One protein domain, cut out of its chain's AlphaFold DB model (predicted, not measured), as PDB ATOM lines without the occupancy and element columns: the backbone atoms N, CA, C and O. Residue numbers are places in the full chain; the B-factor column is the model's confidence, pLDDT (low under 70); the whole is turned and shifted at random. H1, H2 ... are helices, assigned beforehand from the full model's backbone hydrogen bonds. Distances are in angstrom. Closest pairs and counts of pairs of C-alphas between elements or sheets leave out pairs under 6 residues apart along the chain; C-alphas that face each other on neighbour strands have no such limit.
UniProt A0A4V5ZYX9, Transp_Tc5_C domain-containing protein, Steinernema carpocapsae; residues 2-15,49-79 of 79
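This is residues 2 to 15 and 49 to 79 of the 79 residues of the protein "Transp_Tc5_C domain-containing protein" of Steinernema carpocapsae (UniProt A0A4V5ZYX9). Two short helices, H1 and then H2, make one end of a small, loop-rich shape; the other part is a long looped stretch, residues 49 to 70, that folds back on itself and leads into a third short helix, H3. H3 comes near H1, crosswise to it. The printed part has 45 residues with three named helices in the order H1, H2, H3 and no named strand; the class is all helix, though only 18 of the 45 residues are in named elements. The whole is compact, with a radius of gyration of the C-alphas of 10.5 A, yet elongated in outline, spanning 31 by 18 by 14 A.

Find C-alpha 2 at (4.861, -61.170, 110.062); from there H1, residues 2 to 9, runs 11.0 A to C-alpha 9 at (4.454, -50.227, 108.895). Next comes H2, residues 12 to 15, 5.4 A long. Beyond the cut, look for H3 at residues 71 to 76, 9.3 A long, ending at C-alpha 76 at (2.243, -62.206, 97.351).

H1 and H2 meet only through their link, a tight one of 2 residues. H1 and H3 are close but not clearly touching: their closest C-alphas, those of Leu 4 and Ile 75, are 7.4 A apart. Their lines are about perpendicular, at 89 degrees. H2 and H3 are apart. In the stretch before H3, residues 60 to 61 pair with residues 68 to 69, antiparallel. In H1 every O i to N i+4 pair is within hydrogen-bond range; H2 is too short for such a pair; H3 has 0 of 2, but 3 of 3 O i to N i+3 pairs.

The C-alphas farthest apart are those of Gln 15 and Gly 55, at 32.1 A. Residues 16 to 48 are not printed, and C-alphas 15 and 49 stand 29.1 A apart across this cut. Mean pLDDT of the printed part is 86.3; look for values under 70 at residues 2 to 4 and residue 49.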
ATOM      1  N   LEU A   2       4.209 -62.171 109.183       57.94
ATOM      2  CA  LEU A   2       4.861 -61.170 110.062       57.94
ATOM      3  C   LEU A   2       5.769 -60.165 109.323       57.94
ATOM      4  O   LEU A   2       5.659 -58.966 109.555       57.94
ATOM      5  N   ASN A   3       6.607 -60.632 108.389       62.16
ATOM      6  CA  ASN A   3       7.521 -59.757 107.639       62.16
ATOM      7  C   ASN A   3       6.787 -58.769 106.707       62.16
ATOM      8  O   ASN A   3       7.185 -57.617 106.573       62.16
ATOM      9  N   LEU A   4       5.663 -59.192 106.113       67.44
ATOM     10  CA  LEU A   4       4.855 -58.334 105.241       67.44
ATOM     11  C   LEU A   4       4.255 -57.168 106.030       67.44
ATOM     12  O   LEU A   4       4.358 -56.028 105.599       67.44
ATOM     13  N   LEU A   5       3.688 -57.427 107.210       72.94
ATOM     14  CA  LEU A   5       3.115 -56.372 108.051       72.94
ATOM     15  C   LEU A   5       4.186 -55.407 108.579       72.94
ATOM     16  O   LEU A   5       3.959 -54.198 108.592       72.94
ATOM     17  N   ALA A   6       5.359 -55.926 108.954       80.12
ATOM     18  CA  ALA A   6       6.480 -55.101 109.394       80.12
ATOM     19  C   ALA A   6       6.949 -54.140 108.290       80.12
ATOM     20  O   ALA A   6       7.126 -52.952 108.560       80.12
ATOM     21  N   TRP A   7       7.068 -54.622 107.046       85.50
ATOM     22  CA  TRP A   7       7.389 -53.766 105.901       85.50
ATOM     23  C   TRP A   7       6.327 -52.688 105.705       85.50
ATOM     24  O   TRP A   7       6.653 -51.512 105.635       85.50
ATOM     25  N   GLN A   8       5.043 -53.054 105.717       88.56
ATOM     26  CA  GLN A   8       3.950 -52.093 105.548       88.56
ATOM     27  C   GLN A   8       4.015 -50.959 106.582       88.56
ATOM     28  O   GLN A   8       3.823 -49.804 106.218       88.56
ATOM     29  N   PHE A   9       4.350 -51.247 107.842       88.00
ATOM     30  CA  PHE A   9       4.454 -50.227 108.895       88.00
ATOM     31  C   PHE A   9       5.726 -49.375 108.824       88.00
ATOM     32  O   PHE A   9       5.761 -48.301 109.423       88.00
ATOM     33  N   ALA A  10       6.729 -49.800 108.056       90.06
ATOM     34  CA  ALA A  10       7.907 -48.996 107.748       90.06
ATOM     35  C   ALA A  10       7.661 -47.970 106.623       90.06
ATOM     36  O   ALA A  10       8.558 -47.190 106.298       90.06
ATOM     37  N   ALA A  11       6.463 -47.944 106.021       93.38
ATOM     38  CA  ALA A  11       6.152 -47.007 104.952       93.38
ATOM     39  C   ALA A  11       6.322 -45.543 105.411       93.38
ATOM     40  O   ALA A  11       5.886 -45.197 106.515       93.38
ATOM     41  N   PRO A  12       6.864 -44.644 104.558       94.44
ATOM     42  CA  PRO A  12       7.132 -43.247 104.922       94.44
ATOM     43  C   PRO A  12       5.927 -42.504 105.509       94.44
ATOM     44  O   PRO A  12       6.066 -41.651 106.377       94.44
ATOM     45  N   ARG A  13       4.711 -42.880 105.102       94.38
ATOM     46  CA  ARG A  13       3.468 -42.305 105.630       94.38
ATOM     47  C   ARG A  13       3.252 -42.478 107.137       94.38
ATOM     48  O   ARG A  13       2.409 -41.785 107.697       94.38
ATOM     49  N   TYR A  14       3.963 -43.400 107.780       95.25
ATOM     50  CA  TYR A  14       3.861 -43.653 109.216       95.25
ATOM     51  C   TYR A  14       5.013 -43.030 110.011       95.25
ATOM     52  O   TYR A  14       5.139 -43.293 111.205       95.25
ATOM     53  N   GLN A  15       5.831 -42.173 109.391       95.56
ATOM     54  CA  GLN A  15       6.936 -41.488 110.067       95.56
ATOM     55  C   GLN A  15       6.476 -40.718 111.308       95.56
ATOM     56  O   GLN A  15       7.075 -40.874 112.366       95.56
ATOM     57  N   ASP A  49     -16.730 -51.494  98.079       63.50
ATOM     58  CA  ASP A  49     -16.640 -52.102  96.744       63.50
ATOM     59  C   ASP A  49     -15.217 -52.069  96.152       63.50
ATOM     60  O   ASP A  49     -15.029 -52.231  94.943       63.50
ATOM     61  N   ALA A  50     -14.186 -51.790  96.959       79.25
ATOM     62  CA  ALA A  50     -12.819 -51.866  96.458       79.25
ATOM     63  C   ALA A  50     -12.490 -53.323  96.120       79.25
ATOM     64  O   ALA A  50     -12.385 -54.170  97.003       79.25
ATOM     65  N   ASN A  51     -12.291 -53.597  94.835       88.94
ATOM     66  CA  ASN A  51     -11.859 -54.903  94.367       88.94
ATOM     67  C   ASN A  51     -10.343 -54.937  94.199       88.94
ATOM     68  O   ASN A  51      -9.690 -53.954  93.833       88.94
ATOM     69  N   CYS A  52      -9.782 -56.108  94.454       90.75
ATOM     70  CA  CYS A  52      -8.457 -56.457  93.997       90.75
ATOM     71  C   CYS A  52      -8.424 -56.486  92.463       90.75
ATOM     72  O   CYS A  52      -9.446 -56.672  91.806       90.75
ATOM     73  N   ALA A  53      -7.231 -56.381  91.877       88.00
ATOM     74  CA  ALA A  53      -7.040 -56.510  90.433       88.00
ATOM     75  C   ALA A  53      -7.553 -57.850  89.862       88.00
ATOM     76  O   ALA A  53      -7.867 -57.924  88.679       88.00
ATOM     77  N   CYS A  54      -7.676 -58.894  90.689       92.06
ATOM     78  CA  CYS A  54      -8.263 -60.176  90.292       92.06
ATOM     79  C   CYS A  54      -9.800 -60.222  90.356       92.06
ATOM     80  O   CYS A  54     -10.373 -61.272  90.093       92.06
ATOM     81  N   GLY A  55     -10.462 -59.122  90.724       90.81
ATOM     82  CA  GLY A  55     -11.920 -59.025  90.838       90.81
ATOM     83  C   GLY A  55     -12.493 -59.416  92.204       90.81
ATOM     84  O   GLY A  55     -13.642 -59.096  92.477       90.81
ATOM     85  N   GLU A  56     -11.699 -60.043  93.073       92.12
ATOM     86  CA  GLU A  56     -12.103 -60.386  94.444       92.12
ATOM     87  C   GLU A  56     -12.193 -59.154  95.345       92.12
ATOM     88  O   GLU A  56     -11.474 -58.171  95.140       92.12
ATOM     89  N   LEU A  57     -12.998 -59.242  96.405       90.12
ATOM     90  CA  LEU A  57     -13.109 -58.180  97.404       90.12
ATOM     91  C   LEU A  57     -11.738 -57.878  98.027       90.12
ATOM     92  O   LEU A  57     -11.040 -58.770  98.524       90.12
ATOM     93  N   ALA A  58     -11.346 -56.607  98.025       91.75
ATOM     94  CA  ALA A  58     -10.137 -56.194  98.710       91.75
ATOM     95  C   ALA A  58     -10.371 -56.100 100.217       91.75
ATOM     96  O   ALA A  58     -11.375 -55.573 100.688       91.75
ATOM     97  N   VAL A  59      -9.383 -56.558 100.978       88.75
ATOM     98  CA  VAL A  59      -9.383 -56.522 102.450       88.75
ATOM     99  C   VAL A  59      -8.224 -55.697 103.002       88.75
ATOM    100  O   VAL A  59      -8.137 -55.459 104.204       88.75
ATOM    101  N   PHE A  60      -7.311 -55.271 102.129       90.00
ATOM    102  CA  PHE A  60      -6.088 -54.586 102.510       90.00
ATOM    103  C   PHE A  60      -5.673 -53.564 101.455       90.00
ATOM    104  O   PHE A  60      -5.663 -53.865 100.263       90.00
ATOM    105  N   ARG A  61      -5.254 -52.379 101.895       91.88
ATOM    106  CA  ARG A  61      -4.622 -51.356 101.058       91.88
ATOM    107  C   ARG A  61      -3.131 -51.255 101.367       91.88
ATOM    108  O   ARG A  61      -2.751 -50.980 102.504       91.88
ATOM    109  N   CYS A  62      -2.289 -51.416 100.348       91.56
ATOM    110  CA  CYS A  62      -0.839 -51.313 100.489       91.56
ATOM    111  C   CYS A  62      -0.401 -49.902 100.902       91.56
ATOM    112  O   CYS A  62      -0.790 -48.902 100.301       91.56
ATOM    113  N   SER A  63       0.460 -49.821 101.913       92.88
ATOM    114  CA  SER A  63       0.982 -48.580 102.496       92.88
ATOM    115  C   SER A  63       1.989 -47.850 101.608       92.88
ATOM    116  O   SER A  63       2.214 -46.658 101.818       92.88
ATOM    117  N   TYR A  64       2.561 -48.544 100.620       92.44
ATOM    118  CA  TYR A  64       3.521 -47.984  99.667       92.44
ATOM    119  C   TYR A  64       2.854 -47.580  98.352       92.44
ATOM    120  O   TYR A  64       2.880 -46.408  97.989       92.44
ATOM    121  N   CYS A  65       2.232 -48.532  97.650       91.94
ATOM    122  CA  CYS A  65       1.677 -48.300  96.313       91.94
ATOM    123  C   CYS A  65       0.176 -47.966  96.303       91.94
ATOM    124  O   CYS A  65      -0.366 -47.639  95.254       91.94
ATOM    125  N   VAL A  66      -0.510 -48.042  97.452       91.62
ATOM    126  CA  VAL A  66      -1.943 -47.715  97.596       91.62
ATOM    127  C   VAL A  66      -2.885 -48.691  96.860       91.62
ATOM    128  O   VAL A  66      -4.099 -48.499  96.865       91.62
ATOM    129  N   HIS A  67      -2.373 -49.792  96.294       91.00
ATOM    130  CA  HIS A  67      -3.211 -50.837  95.701       91.00
ATOM    131  C   HIS A  67      -4.065 -51.562  96.742       91.00
ATOM    132  O   HIS A  67      -3.625 -51.827  97.862       91.00
ATOM    133  N   HIS A  68      -5.283 -51.909  96.328       91.81
ATOM    134  CA  HIS A  68      -6.215 -52.720  97.094       91.81
ATOM    135  C   HIS A  68      -6.012 -54.198  96.734       91.81
ATOM    136  O   HIS A  68      -5.987 -54.575  95.561       91.81
ATOM    137  N   CYS A  69      -5.834 -55.039  97.746       90.50
ATOM    138  CA  CYS A  69      -5.530 -56.455  97.608       90.50
ATOM    139  C   CYS A  69      -6.552 -57.297  98.376       90.50
ATOM    140  O   CYS A  69      -6.921 -56.965  99.507       90.50
ATOM    141  N   CYS A  70      -6.991 -58.400  97.765       91.31
ATOM    142  CA  CYS A  70      -7.652 -59.489  98.479       91.31
ATOM    143  C   CYS A  70      -6.619 -60.243  99.332       91.31
ATOM    144  O   CYS A  70      -5.414 -60.028  99.179       91.31
ATOM    145  N   ILE A  71      -7.079 -61.140 100.204       87.50
ATOM    146  CA  ILE A  71      -6.207 -61.824 101.169       87.50
ATOM    147  C   ILE A  71      -5.054 -62.588 100.500       87.50
ATOM    148  O   ILE A  71      -3.913 -62.489 100.952       87.50
ATOM    149  N   ASP A  72      -5.330 -63.262  99.381       89.69
ATOM    150  CA  ASP A  72      -4.333 -64.050  98.653       89.69
ATOM    151  C   ASP A  72      -3.267 -63.150  98.031       89.69
ATOM    152  O   ASP A  72      -2.063 -63.366  98.201       89.69
ATOM    153  N   HIS A  73      -3.700 -62.070  97.374       90.38
ATOM    154  CA  HIS A  73      -2.775 -61.126  96.767       90.38
ATOM    155  C   HIS A  73      -2.001 -60.323  97.807       90.38
ATOM    156  O   HIS A  73      -0.855 -59.992  97.535       90.38
ATOM    157  N   THR A  74      -2.537 -60.066  99.005       87.06
ATOM    158  CA  THR A  74      -1.781 -59.411 100.088       87.06
ATOM    159  C   THR A  74      -0.535 -60.204 100.489       87.06
ATOM    160  O   THR A  74       0.484 -59.600 100.821       87.06
ATOM    161  N   ILE A  75      -0.580 -61.540 100.442       83.25
ATOM    162  CA  ILE A  75       0.560 -62.397 100.810       83.25
ATOM    163  C   ILE A  75       1.672 -62.331  99.754       83.25
ATOM    164  O   ILE A  75       2.851 -62.313 100.106       83.25
ATOM    165  N   GLY A  76       1.303 -62.286  98.473       81.81
ATOM    166  CA  GLY A  76       2.243 -62.206  97.351       81.81
ATOM    167  C   GLY A  76       2.619 -60.783  96.928       81.81
ATOM    168  O   GLY A  76       3.402 -60.614  95.999       81.81
ATOM    169  N   HIS A  77       2.049 -59.754  97.560       82.44
ATOM    170  CA  HIS A  77       2.222 -58.374  97.125       82.44
ATOM    171  C   HIS A  77       3.614 -57.835  97.472       82.44
ATOM    172  O   HIS A  77       3.958 -57.677  98.644       82.44
ATOM    173  N   THR A  78       4.388 -57.484  96.448       76.62
ATOM    174  CA  THR A  78       5.700 -56.840  96.581       76.62
ATOM    175  C   THR A  78       5.662 -55.427  96.004       76.62
ATOM    176  O   THR A  78       5.099 -55.217  94.928       76.62
ATOM    177  N   CYS A  79       6.250 -54.466  96.718       74.31
ATOM    178  CA  CYS A  79       6.412 -53.065  96.317       74.31
ATOM    179  C   CYS A  79       7.853 -52.633  96.528       74.31
ATOM    180  O   CYS A  79       8.430 -53.085  97.545       74.31
TER     181      CYS A  79